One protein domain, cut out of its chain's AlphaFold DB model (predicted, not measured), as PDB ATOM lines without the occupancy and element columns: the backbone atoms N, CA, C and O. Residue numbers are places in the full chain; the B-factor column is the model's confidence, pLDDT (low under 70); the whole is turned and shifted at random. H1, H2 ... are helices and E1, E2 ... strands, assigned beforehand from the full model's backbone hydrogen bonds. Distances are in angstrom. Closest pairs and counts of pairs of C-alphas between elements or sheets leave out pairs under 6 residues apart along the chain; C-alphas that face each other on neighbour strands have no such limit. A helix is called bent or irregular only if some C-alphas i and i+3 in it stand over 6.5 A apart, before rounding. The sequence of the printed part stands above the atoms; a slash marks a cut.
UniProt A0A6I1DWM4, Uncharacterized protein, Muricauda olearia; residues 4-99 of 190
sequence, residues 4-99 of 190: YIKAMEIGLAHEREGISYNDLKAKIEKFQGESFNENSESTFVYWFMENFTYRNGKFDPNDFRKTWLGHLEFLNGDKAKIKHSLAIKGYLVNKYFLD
ATOM      1  N   TYR A   4      28.601   0.763 -11.684       95.50
ATOM      2  CA  TYR A   4      29.341   0.996 -10.438       95.50
ATOM      3  C   TYR A   4      29.074   2.400  -9.889       95.50
ATOM      4  O   TYR A   4      28.757   2.563  -8.718       95.50
ATOM      5  N   ILE A   5      29.083   3.413 -10.764       96.19
ATOM      6  CA  ILE A   5      28.699   4.784 -10.398       96.19
ATOM      7  C   ILE A   5      27.250   4.813  -9.903       96.19
ATOM      8  O   ILE A   5      26.965   5.412  -8.871       96.19
ATOM      9  N   LYS A   6      26.338   4.122 -10.606       96.75
ATOM     10  CA  LYS A   6      24.931   4.044 -10.195       96.75
ATOM     11  C   LYS A   6      24.769   3.340  -8.849       96.75
ATOM     12  O   LYS A   6      23.944   3.754  -8.039       96.75
ATOM     13  N   ALA A   7      25.554   2.297  -8.605       97.12
ATOM     14  CA  ALA A   7      25.548   1.588  -7.339       97.12
ATOM     15  C   ALA A   7      25.979   2.495  -6.182       97.12
ATOM     16  O   ALA A   7      25.320   2.503  -5.147       97.12
ATOM     17  N   MET A   8      27.030   3.298  -6.379       97.19
ATOM     18  CA  MET A   8      27.481   4.266  -5.378       97.19
ATOM     19  C   MET A   8      26.455   5.384  -5.151       97.19
ATOM     20  O   MET A   8      26.166   5.703  -4.005       97.19
ATOM     21  N   GLU A   9      25.828   5.914  -6.206       97.31
ATOM     22  CA  GLU A   9      24.726   6.884  -6.079       97.31
ATOM     23  C   GLU A   9      23.593   6.336  -5.200       97.31
ATOM     24  O   GLU A   9      23.140   6.994  -4.264       97.31
ATOM     25  N   ILE A  10      23.136   5.113  -5.491       97.38
ATOM     26  CA  ILE A  10      22.062   4.469  -4.729       97.38
ATOM     27  C   ILE A  10      22.525   4.195  -3.298       97.38
ATOM     28  O   ILE A  10      21.766   4.454  -2.366       97.38
ATOM     29  N   GLY A  11      23.743   3.685  -3.114       96.00
ATOM     30  CA  GLY A  11      24.315   3.406  -1.799       96.00
ATOM     31  C   GLY A  11      24.366   4.653  -0.920       96.00
ATOM     32  O   GLY A  11      23.916   4.605   0.222       96.00
ATOM     33  N   LEU A  12      24.809   5.782  -1.479       95.88
ATOM     34  CA  LEU A  12      24.853   7.067  -0.782       95.88
ATOM     35  C   LEU A  12      23.448   7.560  -0.407       95.88
ATOM     36  O   LEU A  12      23.234   8.052   0.695       95.88
ATOM     37  N   ALA A  13      22.452   7.354  -1.275       96.81
ATOM     38  CA  ALA A  13      21.060   7.683  -0.964       96.81
ATOM     39  C   ALA A  13      20.459   6.834   0.180       96.81
ATOM     40  O   ALA A  13      19.440   7.224   0.747       96.81
ATOM     41  N   HIS A  14      21.073   5.696   0.528       96.00
ATOM     42  CA  HIS A  14      20.629   4.790   1.599       96.00
ATOM     43  C   HIS A  14      21.599   4.780   2.791       96.00
ATOM     44  O   HIS A  14      21.667   3.793   3.518       96.00
ATOM     45  N   GLU A  15      22.332   5.870   3.038       93.06
ATOM     46  CA  GLU A  15      23.321   5.962   4.125       93.06
ATOM     47  C   GLU A  15      22.742   5.624   5.515       93.06
ATOM     48  O   GLU A  15      23.432   5.066   6.366       93.06
ATOM     49  N   ARG A  16      21.456   5.913   5.755       92.31
ATOM     50  CA  ARG A  16      20.812   5.699   7.065       92.31
ATOM     51  C   ARG A  16      20.318   4.273   7.295       92.31
ATOM     52  O   ARG A  16      20.402   3.765   8.409       92.31
ATOM     53  N   GLU A  17      19.757   3.655   6.265       94.31
ATOM     54  CA  GLU A  17      19.028   2.379   6.360       94.31
ATOM     55  C   GLU A  17      19.778   1.200   5.729       94.31
ATOM     56  O   GLU A  17      19.487   0.039   6.032       94.31
ATOM     57  N   GLY A  18      20.772   1.493   4.891       93.50
ATOM     58  CA  GLY A  18      21.512   0.519   4.107       93.50
ATOM     59  C   GLY A  18      20.682  -0.082   2.971       93.50
ATOM     60  O   GLY A  18      19.467   0.096   2.853       93.50
ATOM     61  N   ILE A  19      21.345  -0.844   2.109       95.62
ATOM     62  CA  ILE A  19      20.720  -1.523   0.976       95.62
ATOM     63  C   ILE A  19      21.215  -2.966   0.880       95.62
ATOM     64  O   ILE A  19      22.380  -3.250   1.147       95.62
ATOM     65  N   SER A  20      20.318  -3.897   0.546       94.31
ATOM     66  CA  SER A  20      20.729  -5.279   0.280       94.31
ATOM     67  C   SER A  20      21.295  -5.397  -1.129       94.31
ATOM     68  O   SER A  20      20.972  -4.590  -2.004       94.31
ATOM     69  N   TYR A  21      22.108  -6.423  -1.375       93.69
ATOM     70  CA  TYR A  21      22.655  -6.658  -2.710       93.69
ATOM     71  C   TYR A  21      21.542  -6.831  -3.755       93.69
ATOM     72  O   TYR A  21      21.588  -6.221  -4.820       93.69
ATOM     73  N   ASN A  22      20.509  -7.611  -3.427       93.19
ATOM     74  CA  ASN A  22      19.398  -7.878  -4.342       93.19
ATOM     75  C   ASN A  22      18.590  -6.607  -4.645       93.19
ATOM     76  O   ASN A  22      18.260  -6.358  -5.802       93.19
ATOM     77  N   ASP A  23      18.321  -5.777  -3.627       95.81
ATOM     78  CA  ASP A  23      17.631  -4.494  -3.818       95.81
ATOM     79  C   ASP A  23      18.457  -3.556  -4.710       95.81
ATOM     80  O   ASP A  23      17.918  -2.872  -5.583       95.81
ATOM     81  N   LEU A  24      19.776  -3.518  -4.496       96.56
ATOM     82  CA  LEU A  24      20.700  -2.708  -5.282       96.56
ATOM     83  C   LEU A  24      20.750  -3.182  -6.739       96.56
ATOM     84  O   LEU A  24      20.577  -2.368  -7.646       96.56
ATOM     85  N   LYS A  25      20.927  -4.490  -6.958       95.44
ATOM     86  CA  LYS A  25      20.915  -5.126  -8.280       95.44
ATOM     87  C   LYS A  25      19.625  -4.793  -9.025       95.44
ATOM     88  O   LYS A  25      19.693  -4.228 -10.111       95.44
ATOM     89  N   ALA A  26      18.466  -5.021  -8.406       95.75
ATOM     90  CA  ALA A  26      17.168  -4.752  -9.022       95.75
ATOM     91  C   ALA A  26      16.997  -3.274  -9.424       95.75
ATOM     92  O   ALA A  26      16.473  -2.966 -10.497       95.75
ATOM     93  N   LYS A  27      17.469  -2.334  -8.592       97.12
ATOM     94  CA  LYS A  27      17.444  -0.899  -8.926       97.12
ATOM     95  C   LYS A  27      18.364  -0.557 -10.102       97.12
ATOM     96  O   LYS A  27      18.002   0.296 -10.912       97.12
ATOM     97  N   ILE A  28      19.527  -1.201 -10.209       96.44
ATOM     98  CA  ILE A  28      20.463  -0.995 -11.323       96.44
ATOM     99  C   ILE A  28      19.911  -1.604 -12.614       96.44
ATOM    100  O   ILE A  28      19.894  -0.915 -13.629       96.44
ATOM    101  N   GLU A  29      19.403  -2.833 -12.574       95.75
ATOM    102  CA  GLU A  29      18.780  -3.503 -13.725       95.75
ATOM    103  C   GLU A  29      17.606  -2.688 -14.264       95.75
ATOM    104  O   GLU A  29      17.530  -2.413 -15.461       95.75
ATOM    105  N   LYS A  30      16.747  -2.181 -13.372       96.19
ATOM    106  CA  LYS A  30      15.654  -1.277 -13.749       96.19
ATOM    107  C   LYS A  30      16.159   0.005 -14.415       96.19
ATOM    108  O   LYS A  30      15.521   0.504 -15.335       96.19
ATOM    109  N   PHE A  31      17.272   0.562 -13.940       93.94
ATOM    110  CA  PHE A  31      17.869   1.765 -14.521       93.94
ATOM    111  C   PHE A  31      18.497   1.504 -15.900       93.94
ATOM    112  O   PHE A  31      18.460   2.384 -16.756       93.94
ATOM    113  N   GLN A  32      19.085   0.325 -16.110       92.81
ATOM    114  CA  GLN A  32      19.751  -0.033 -17.365       92.81
ATOM    115  C   GLN A  32      18.792  -0.614 -18.409       92.81
ATOM    116  O   GLN A  32      19.089  -0.534 -19.596       92.81
ATOM    117  N   GLY A  33      17.650  -1.158 -17.984       94.19
ATOM    118  CA  GLY A  33      16.712  -1.862 -18.860       94.19
ATOM    119  C   GLY A  33      17.161  -3.280 -19.224       94.19
ATOM    120  O   GLY A  33      16.549  -3.903 -20.085       94.19
ATOM    121  N   GLU A  34      18.207  -3.795 -18.575       92.25
ATOM    122  CA  GLU A  34      18.805  -5.102 -18.850       92.25
ATOM    123  C   GLU A  34      19.152  -5.813 -17.538       92.25
ATOM    124  O   GLU A  34      19.591  -5.183 -16.573       92.25
ATOM    125  N   SER A  35      18.959  -7.134 -17.510       92.38
ATOM    126  CA  SER A  35      19.360  -7.986 -16.391       92.38
ATOM    127  C   SER A  35      20.848  -8.314 -16.446       92.38
ATOM    128  O   SER A  35      21.436  -8.435 -17.523       92.38
ATOM    129  N   PHE A  36      21.455  -8.545 -15.287       87.06
ATOM    130  CA  PHE A  36      22.849  -8.959 -15.210       87.06
ATOM    131  C   PHE A  36      22.992 -10.366 -15.795       87.06
ATOM    132  O   PHE A  36      22.266 -11.287 -15.429       87.06
ATOM    133  N   ASN A  37      23.961 -10.541 -16.689       87.38
ATOM    134  CA  ASN A  37      24.439 -11.875 -17.041       87.38
ATOM    135  C   ASN A  37      25.347 -12.424 -15.927       87.38
ATOM    136  O   ASN A  37      25.891 -11.650 -15.134       87.38
ATOM    137  N   GLU A  38      25.565 -13.739 -15.898       77.81
ATOM    138  CA  GLU A  38      26.304 -14.422 -14.821       77.81
ATOM    139  C   GLU A  38      27.698 -13.826 -14.559       77.81
ATOM    140  O   GLU A  38      28.080 -13.579 -13.414       77.81
ATOM    141  N   ASN A  39      28.444 -13.501 -15.617       78.44
ATOM    142  CA  ASN A  39      29.780 -12.907 -15.500       78.44
ATOM    143  C   ASN A  39      29.733 -11.487 -14.912       78.44
ATOM    144  O   ASN A  39      30.546 -11.107 -14.062       78.44
ATOM    145  N   SER A  40      28.768 -10.681 -15.355       84.31
ATOM    146  CA  SER A  40      28.555  -9.327 -14.845       84.31
ATOM    147  C   SER A  40      28.072  -9.334 -13.399       84.31
ATOM    148  O   SER A  40      28.500  -8.490 -12.617       84.31
ATOM    149  N   GLU A  41      27.252 -10.316 -13.024       86.31
ATOM    150  CA  GLU A  41      26.812 -10.530 -11.652       86.31
ATOM    151  C   GLU A  41      27.987 -10.899 -10.761       86.31
ATOM    152  O   GLU A  41      28.206 -10.236  -9.755       86.31
ATOM    153  N   SER A  42      28.813 -11.857 -11.179       80.38
ATOM    154  CA  SER A  42      29.982 -12.280 -10.408       80.38
ATOM    155  C   SER A  42      30.974 -11.144 -10.153       80.38
ATOM    156  O   SER A  42      31.359 -10.883  -9.010       80.38
ATOM    157  N   THR A  43      31.327 -10.394 -11.199       85.75
ATOM    158  CA  THR A  43      32.215  -9.228 -11.057       85.75
ATOM    159  C   THR A  43      31.592  -8.119 -10.211       85.75
ATOM    160  O   THR A  43      32.298  -7.427  -9.478       85.75
ATOM    161  N   PHE A  44      30.272  -7.947 -10.276       91.44
ATOM    162  CA  PHE A  44      29.576  -6.944  -9.481       91.44
ATOM    163  C   PHE A  44      29.420  -7.342  -8.015       91.44
ATOM    164  O   PHE A  44      29.583  -6.480  -7.160       91.44
ATOM    165  N   VAL A  45      29.159  -8.615  -7.705       88.12
ATOM    166  CA  VAL A  45      29.162  -9.138  -6.327       88.12
ATOM    167  C   VAL A  45      30.520  -8.881  -5.684       88.12
ATOM    168  O   VAL A  45      30.579  -8.359  -4.575       88.12
ATOM    169  N   TYR A  46      31.606  -9.203  -6.390       85.06
ATOM    170  CA  TYR A  46      32.958  -8.976  -5.886       85.06
ATOM    171  C   TYR A  46      33.207  -7.492  -5.591       85.06
ATOM    172  O   TYR A  46      33.557  -7.131  -4.471       85.06
ATOM    173  N   TRP A  47      32.922  -6.623  -6.565       92.12
ATOM    174  CA  TRP A  47      33.046  -5.176  -6.384       92.12
ATOM    175  C   TRP A  47      32.165  -4.648  -5.242       92.12
ATOM    176  O   TRP A  47      32.609  -3.813  -4.456       92.12
ATOM    177  N   PHE A  48      30.927  -5.137  -5.120       92.00
ATOM    178  CA  PHE A  48      30.006  -4.741  -4.055       92.00
ATOM    179  C   PHE A  48      30.614  -5.033  -2.686       92.00
ATOM    180  O   PHE A  48      30.651  -4.149  -1.841       92.00
ATOM    181  N   MET A  49      31.166  -6.229  -2.495       87.12
ATOM    182  CA  MET A  49      31.774  -6.624  -1.226       87.12
ATOM    183  C   MET A  49      33.035  -5.825  -0.863       87.12
ATOM    184  O   MET A  49      33.370  -5.731   0.314       87.12
ATOM    185  N   GLU A  50      33.725  -5.237  -1.842       87.88
ATOM    186  CA  GLU A  50      34.860  -4.336  -1.592       87.88
ATOM    187  C   GLU A  50      34.428  -2.905  -1.240       87.88
ATOM    188  O   GLU A  50      35.174  -2.187  -0.582       87.88
ATOM    189  N   ASN A  51      33.239  -2.478  -1.677       92.69
ATOM    190  CA  ASN A  51      32.794  -1.082  -1.588       92.69
ATOM    191  C   ASN A  51      31.635  -0.869  -0.606       92.69
ATOM    192  O   ASN A  51      31.244   0.270  -0.351       92.69
ATOM    193  N   PHE A  52      31.067  -1.946  -0.067       92.06
ATOM    194  CA  PHE A  52      29.946  -1.919   0.858       92.06
ATOM    195  C   PHE A  52      30.271  -2.714   2.124       92.06
ATOM    196  O   PHE A  52      30.778  -3.831   2.075       92.06
ATOM    197  N   THR A  53      29.928  -2.151   3.280       89.00
ATOM    198  CA  THR A  53      30.202  -2.725   4.601       89.00
ATOM    199  C   THR A  53      28.909  -3.081   5.330       89.00
ATOM    200  O   THR A  53      27.875  -2.445   5.149       89.00
ATOM    201  N   TYR A  54      28.943  -4.120   6.161       86.19
ATOM    202  CA  TYR A  54      27.801  -4.544   6.975       86.19
ATOM    203  C   TYR A  54      28.024  -4.184   8.450       86.19
ATOM    204  O   TYR A  54      29.116  -4.356   8.982       86.19
ATOM    205  N   ARG A  55      26.971  -3.708   9.129       72.38
ATOM    206  CA  ARG A  55      27.052  -3.135  10.485       72.38
ATOM    207  C   ARG A  55      27.456  -4.131  11.581       72.38
ATOM    208  O   ARG A  55      28.117  -3.728  12.532       72.38
ATOM    209  N   ASN A  56      27.070  -5.406  11.480       63.72
ATOM    210  CA  ASN A  56      27.178  -6.357  12.602       63.72
ATOM    211  C   ASN A  56      28.315  -7.382  12.472       63.72
ATOM    212  O   ASN A  56      28.213  -8.484  13.006       63.72
ATOM    213  N   GLY A  57      29.411  -7.053  11.792       59.53
ATOM    214  CA  GLY A  57      30.584  -7.922  11.816       59.53
ATOM    215  C   GLY A  57      31.661  -7.515  10.831       59.53
ATOM    216  O   GLY A  57      31.400  -6.842   9.838       59.53
ATOM    217  N   LYS A  58      32.886  -7.971  11.098       53.84
ATOM    218  CA  LYS A  58      33.956  -7.930  10.104       53.84
ATOM    219  C   LYS A  58      33.609  -8.962   9.040       53.84
ATOM    220  O   LYS A  58      33.797 -10.156   9.253       53.84
ATOM    221  N   PHE A  59      33.053  -8.499   7.926       64.62
ATOM    222  CA  PHE A  59      33.100  -9.259   6.688       64.62
ATOM    223  C   PHE A  59      34.572  -9.604   6.444       64.62
ATOM    224  O   PHE A  59      35.381  -8.691   6.300       64.62
ATOM    225  N   ASP A  60      34.936 -10.887   6.509       70.00
ATOM    226  CA  ASP A  60      36.269 -11.331   6.109       70.00
ATOM    227  C   ASP A  60      36.245 -11.503   4.587       70.00
ATOM    228  O   ASP A  60      35.639 -12.461   4.085       70.00
ATOM    229  N   PRO A  61      36.891 -10.600   3.827       66.75
ATOM    230  CA  PRO A  61      36.893 -10.680   2.373       66.75
ATOM    231  C   PRO A  61      37.530 -11.981   1.885       66.75
ATOM    232  O   PRO A  61      37.166 -12.483   0.825       66.75
ATOM    233  N   ASN A  62      38.447 -12.570   2.662       71.06
ATOM    234  CA  ASN A  62      39.075 -13.838   2.312       71.06
ATOM    235  C   ASN A  62      38.115 -15.015   2.476       71.06
ATOM    236  O   ASN A  62      38.157 -15.935   1.660       71.06
ATOM    237  N   ASP A  63      37.260 -14.991   3.498       72.62
ATOM    238  CA  ASP A  63      36.256 -16.032   3.737       72.62
ATOM    239  C   ASP A  63      35.149 -15.984   2.680       72.62
ATOM    240  O   ASP A  63      34.808 -17.000   2.065       72.62
ATOM    241  N   PHE A  64      34.676 -14.778   2.356       73.69
ATOM    242  CA  PHE A  64      33.740 -14.598   1.254       73.69
ATOM    243  C   PHE A  64      34.364 -14.992  -0.081       73.69
ATOM    244  O   PHE A  64      33.747 -15.737  -0.832       73.69
ATOM    245  N   ARG A  65      35.602 -14.568  -0.371       72.19
ATOM    246  CA  ARG A  65      36.288 -14.928  -1.618       72.19
ATOM    247  C   ARG A  65      36.468 -16.437  -1.744       72.19
ATOM    248  O   ARG A  65      36.233 -16.967  -2.820       72.19
ATOM    249  N   LYS A  66      36.836 -17.142  -0.669       73.31
ATOM    250  CA  LYS A  66      36.906 -18.615  -0.665       73.31
ATOM    251  C   LYS A  66      35.535 -19.244  -0.911       73.31
ATOM    252  O   LYS A  66      35.422 -20.154  -1.724       73.31
ATOM    253  N   THR A  67      34.497 -18.738  -0.250       72.31
ATOM    254  CA  THR A  67      33.121 -19.227  -0.414       72.31
ATOM    255  C   THR A  67      32.585 -18.963  -1.825       72.31
ATOM    256  O   THR A  67      31.905 -19.821  -2.390       72.31
ATOM    257  N   TRP A  68      32.927 -17.813  -2.406       72.12
ATOM    258  CA  TRP A  68      32.533 -17.373  -3.742       72.12
ATOM    259  C   TRP A  68      33.293 -18.107  -4.847       72.12
ATOM    260  O   TRP A  68      32.667 -18.628  -5.761       72.12
ATOM    261  N   LEU A  69      34.623 -18.218  -4.745       69.75
ATOM    262  CA  LEU A  69      35.438 -19.020  -5.665       69.75
ATOM    263  C   LEU A  69      35.010 -20.482  -5.635       69.75
ATOM    264  O   LEU A  69      34.808 -21.063  -6.694       69.75
ATOM    265  N   GLY A  70      34.765 -21.023  -4.437       68.06
ATOM    266  CA  GLY A  70      34.128 -22.322  -4.290       68.06
ATOM    267  C   GLY A  70      32.829 -22.365  -5.087       68.06
ATOM    268  O   GLY A  70      32.693 -23.187  -5.979       68.06
ATOM    269  N   HIS A  71      31.887 -21.448  -4.846       67.62
ATOM    270  CA  HIS A  71      30.622 -21.410  -5.587       67.62
ATOM    271  C   HIS A  71      30.789 -21.368  -7.113       67.62
ATOM    272  O   HIS A  71      30.084 -22.107  -7.795       67.62
ATOM    273  N   LEU A  72      31.735 -20.585  -7.641       65.88
ATOM    274  CA  LEU A  72      32.040 -20.522  -9.074       65.88
ATOM    275  C   LEU A  72      32.637 -21.835  -9.611       65.88
ATOM    276  O   LEU A  72      32.214 -22.309 -10.661       65.88
ATOM    277  N   GLU A  73      33.571 -22.457  -8.887       63.75
ATOM    278  CA  GLU A  73      34.116 -23.782  -9.223       63.75
ATOM    279  C   GLU A  73      33.033 -24.875  -9.142       63.75
ATOM    280  O   GLU A  73      33.028 -25.813  -9.940       63.75
ATOM    281  N   PHE A  74      32.059 -24.730  -8.237       64.81
ATOM    282  CA  PHE A  74      30.923 -25.643  -8.068       64.81
ATOM    283  C   PHE A  74      29.796 -25.436  -9.086       64.81
ATOM    284  O   PHE A  74      29.055 -26.381  -9.338       64.81
ATOM    285  N   LEU A  75      29.654 -24.267  -9.722       57.81
ATOM    286  CA  LEU A  75      28.755 -24.126 -10.882       57.81
ATOM    287  C   LEU A  75      29.175 -25.060 -12.035       57.81
ATOM    288  O   LEU A  75      28.342 -25.421 -12.861       57.81
ATOM    289  N   ASN A  76      30.420 -25.554 -12.006       59.84
ATOM    290  CA  ASN A  76      30.953 -26.568 -12.913       59.84
ATOM    291  C   ASN A  76      30.913 -28.021 -12.355       59.84
ATOM    292  O   ASN A  76      31.437 -28.919 -13.014       59.84
ATOM    293  N   GLY A  77      30.311 -28.308 -11.179       55.56
ATOM    294  CA  GLY A  77      30.324 -29.658 -10.569       55.56
ATOM    295  C   GLY A  77      29.269 -29.964  -9.476       55.56
ATOM    296  O   GLY A  77      28.869 -29.123  -8.681       55.56
ATOM    297  N   ASP A  78      28.808 -31.221  -9.394       56.22
ATOM    298  CA  ASP A  78      27.419 -31.541  -8.997       56.22
ATOM    299  C   ASP A  78      27.095 -31.781  -7.492       56.22
ATOM    300  O   ASP A  78      25.927 -31.936  -7.145       56.22
ATOM    301  N   LYS A  79      28.051 -31.816  -6.543       52.56
ATOM    302  CA  LYS A  79      27.777 -32.384  -5.186       52.56
ATOM    303  C   LYS A  79      27.821 -31.443  -3.967       52.56
ATOM    304  O   LYS A  79      27.411 -31.861  -2.888       52.56
ATOM    305  N   ALA A  80      28.213 -30.172  -4.102       53.19
ATOM    306  CA  ALA A  80      28.315 -29.221  -2.972       53.19
ATOM    307  C   ALA A  80      27.218 -28.122  -2.943       53.19
ATOM    308  O   ALA A  80      27.310 -27.153  -2.182       53.19
ATOM    309  N   LYS A  81      26.161 -28.276  -3.758       53.78
ATOM    310  CA  LYS A  81      25.155 -27.245  -4.106       53.78
ATOM    311  C   LYS A  81      24.468 -26.537  -2.928       53.78
ATOM    312  O   LYS A  81      24.177 -25.342  -3.006       53.78
ATOM    313  N   ILE A  82      24.176 -27.246  -1.839       52.75
ATOM    314  CA  ILE A  82      23.264 -26.729  -0.804       52.75
ATOM    315  C   ILE A  82      23.996 -25.806   0.181       52.75
ATOM    316  O   ILE A  82      23.526 -24.707   0.459       52.75
ATOM    317  N   LYS A  83      25.184 -26.196   0.661       53.81
ATOM    318  CA  LYS A  83      25.877 -25.475   1.744       53.81
ATOM    319  C   LYS A  83      26.465 -24.129   1.293       53.81
ATOM    320  O   LYS A  83      26.312 -23.138   2.001       53.81
ATOM    321  N   HIS A  84      27.078 -24.074   0.107       57.12
ATOM    322  CA  HIS A  84      27.673 -22.836  -0.420       57.12
ATOM    323  C   HIS A  84      26.623 -21.819  -0.885       57.12
ATOM    324  O   HIS A  84      26.778 -20.626  -0.628       57.12
ATOM    325  N   SER A  85      25.520 -22.270  -1.498       61.53
ATOM    326  CA  SER A  85      24.451 -21.352  -1.920       61.53
ATOM    327  C   SER A  85      23.702 -20.738  -0.731       61.53
ATOM    328  O   SER A  85      23.346 -19.562  -0.783       61.53
ATOM    329  N   LEU A  86      23.515 -21.488   0.362       60.19
ATOM    330  CA  LEU A  86      22.937 -20.977   1.610       60.19
ATOM    331  C   LEU A  86      23.836 -19.927   2.274       60.19
ATOM    332  O   LEU A  86      23.331 -18.890   2.699       60.19
ATOM    333  N   ALA A  87      25.150 -20.165   2.317       63.91
ATOM    334  CA  ALA A  87      26.104 -19.210   2.879       63.91
ATOM    335  C   ALA A  87      26.086 -17.883   2.104       63.91
ATOM    336  O   ALA A  87      25.918 -16.824   2.703       63.91
ATOM    337  N   ILE A  88      26.151 -17.940   0.770       69.06
ATOM    338  CA  ILE A  88      26.099 -16.749  -0.092       69.06
ATOM    339  C   ILE A  88      24.775 -16.005   0.074       69.06
ATOM    340  O   ILE A  88      24.783 -14.794   0.279       69.06
ATOM    341  N   LYS A  89      23.638 -16.713   0.061       71.81
ATOM    342  CA  LYS A  89      22.326 -16.092   0.307       71.81
ATOM    343  C   LYS A  89      22.277 -15.376   1.656       71.81
ATOM    344  O   LYS A  89      21.717 -14.287   1.730       71.81
ATOM    345  N   GLY A  90      22.897 -15.947   2.689       72.81
ATOM    346  CA  GLY A  90      23.022 -15.320   4.002       72.81
ATOM    347  C   GLY A  90      23.748 -13.973   3.957       72.81
ATOM    348  O   GLY A  90      23.302 -13.032   4.605       72.81
ATOM    349  N   TYR A  91      24.810 -13.847   3.153       75.75
ATOM    350  CA  TYR A  91      25.500 -12.568   2.959       75.75
ATOM    351  C   TYR A  91      24.632 -11.570   2.184       75.75
ATOM    352  O   TYR A  91      24.415 -10.461   2.661       75.75
ATOM    353  N   LEU A  92      24.062 -11.969   1.042       81.44
ATOM    354  CA  LEU A  92      23.379 -11.051   0.115       81.44
ATOM    355  C   LEU A  92      22.075 -10.429   0.654       81.44
ATOM    356  O   LEU A  92      21.630  -9.405   0.131       81.44
ATOM    357  N   VAL A  93      21.462 -11.026   1.682       84.81
ATOM    358  CA  VAL A  93      20.225 -10.523   2.317       84.81
ATOM    359  C   VAL A  93      20.494  -9.380   3.303       84.81
ATOM    360  O   VAL A  93      19.598  -8.576   3.571       84.81
ATOM    361  N   ASN A  94      21.713  -9.273   3.835       88.25
ATOM    362  CA  ASN A  94      22.041  -8.241   4.813       88.25
ATOM    363  C   ASN A  94      21.947  -6.831   4.216       88.25
ATOM    364  O   ASN A  94      22.095  -6.633   3.010       88.25
ATOM    365  N   LYS A  95      21.714  -5.835   5.076       92.19
ATOM    366  CA  LYS A  95      21.754  -4.419   4.692       92.19
ATOM    367  C   LYS A  95      23.179  -3.902   4.782       92.19
ATOM    368  O   LYS A  95      23.746  -3.851   5.870       92.19
ATOM    369  N   TYR A  96      23.731  -3.508   3.646       92.75
ATOM    370  CA  TYR A  96      25.062  -2.945   3.569       92.75
ATOM    371  C   TYR A  96      25.019  -1.428   3.397       92.75
ATOM    372  O   TYR A  96      24.071  -0.868   2.849       92.75
ATOM    373  N   PHE A  97      26.080  -0.779   3.843       94.31
ATOM    374  CA  PHE A  97      26.297   0.654   3.789       94.31
ATOM    375  C   PHE A  97      27.470   0.924   2.862       94.31
ATOM    376  O   PHE A  97      28.454   0.185   2.881       94.31
ATOM    377  N   LEU A  98      27.357   1.958   2.035       94.94
ATOM    378  CA  LEU A  98      28.450   2.350   1.157       94.94
ATOM    379  C   LEU A  98      29.657   2.759   2.010       94.94
ATOM    380  O   LEU A  98      29.514   3.557   2.935       94.94
ATOM    381  N   ASP A  99      30.829   2.205   1.713       92.88
ATOM    382  CA  ASP A  99      32.056   2.580   2.406       92.88
ATOM    383  C   ASP A  99      32.420   4.045   2.118       92.88
ATOM    384  O   ASP A  99      32.169   4.568   1.029       92.88
TER     385      ASP A  99
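AT A GLANCE: This is residues 4 to 99 of the 190 residues of an uncharacterized protein of Muricauda olearia (UniProt A0A6I1DWM4). The model is a flat slab in two parts: at one end three helices, H1, H2 and H3, stand in a triangle with a small ladder of two short strands, E1 and E2, near Gly 11, Tyr 21 and Asn 51, and at the other end H4 and H5 form a helical hairpin with residues 75 to 80 at its tip. The printed part has 96 residues, with five named helices and two named strands in the order H1, H2, H3, E1, H4, H5, E2. The sheet, E1 - E2, is antiparallel, and the class is mostly helix. The whole is compact, with a radius of gyration of the C-alphas of 13.6 A and spans of 41 by 33 by 17 A.

HOW THE PARTS SIT: H1, residues 4 to 13, touches H2, residues 21 to 32, at a steep tilt of 62 degrees, opposite ways; their closest C-alphas are those of Ala 7 and Leu 24, 6.8 A apart, and H2 touches H1 with residues 24 to 28 alone. H3, residues 38 to 51, is near H1 and is close to but not clearly touching H2, with C-alphas 21 and 48 the closest at 7.7 A. E1, residues 52 to 54, follows H3 by a tight link and is antiparallel to E2, residues 96 to 98, at 140 degrees; N 53 and O 97 are within hydrogen-bond range at 2.8 A, as are N 97 and O 53 at 2.8 A. The closest C-alphas of H1 and E2 are those of Gly 11 and Leu 98, 5.2 A apart. H4, residues 61 to 74, is close to but not clearly touching H3, at a shallow tilt of 8 degrees, opposite ways; the closest C-alphas, those of Met 49 and Pro 61, are 7.5 A apart. H4 and H5, residues 81 to 92, touch as a helical hairpin at a steep tilt of 39 degrees, with C-alphas 71 and 84 the closest at 6.1 A. H5 is apart from H1, H3 and E1. In H1, H2, H3 and H4 every O i to N i+4 pair is within hydrogen-bond range; in H5 7 of 8 are.

IN THESE COORDINATES: H1 begins with C-alpha 4 at (29.341, 0.996, -10.438) and is 14.2 A long. H2 measures 16.3 A, H3 19.9 A and E1 7.0 A, from first to last C-alpha. H4 begins with C-alpha 61 at (36.893, -10.680, 2.373) and is 19.2 A long. H5, 16.8 A long, is neither bent nor irregular, but only just: C-alphas 81 and 84 are 6.3 A apart. E2, 6.7 A long, ends with C-alpha 98 at (28.450, 2.350, 1.157).

THE WHOLE: The two C-alphas farthest apart are those of Arg 16 and Asp 78, 41.1 A. The printed part has no cut, and no link is long. The mean pLDDT of the printed part is 81.3; it is under 70 at residues 56 to 59, 61 and 69 to 88.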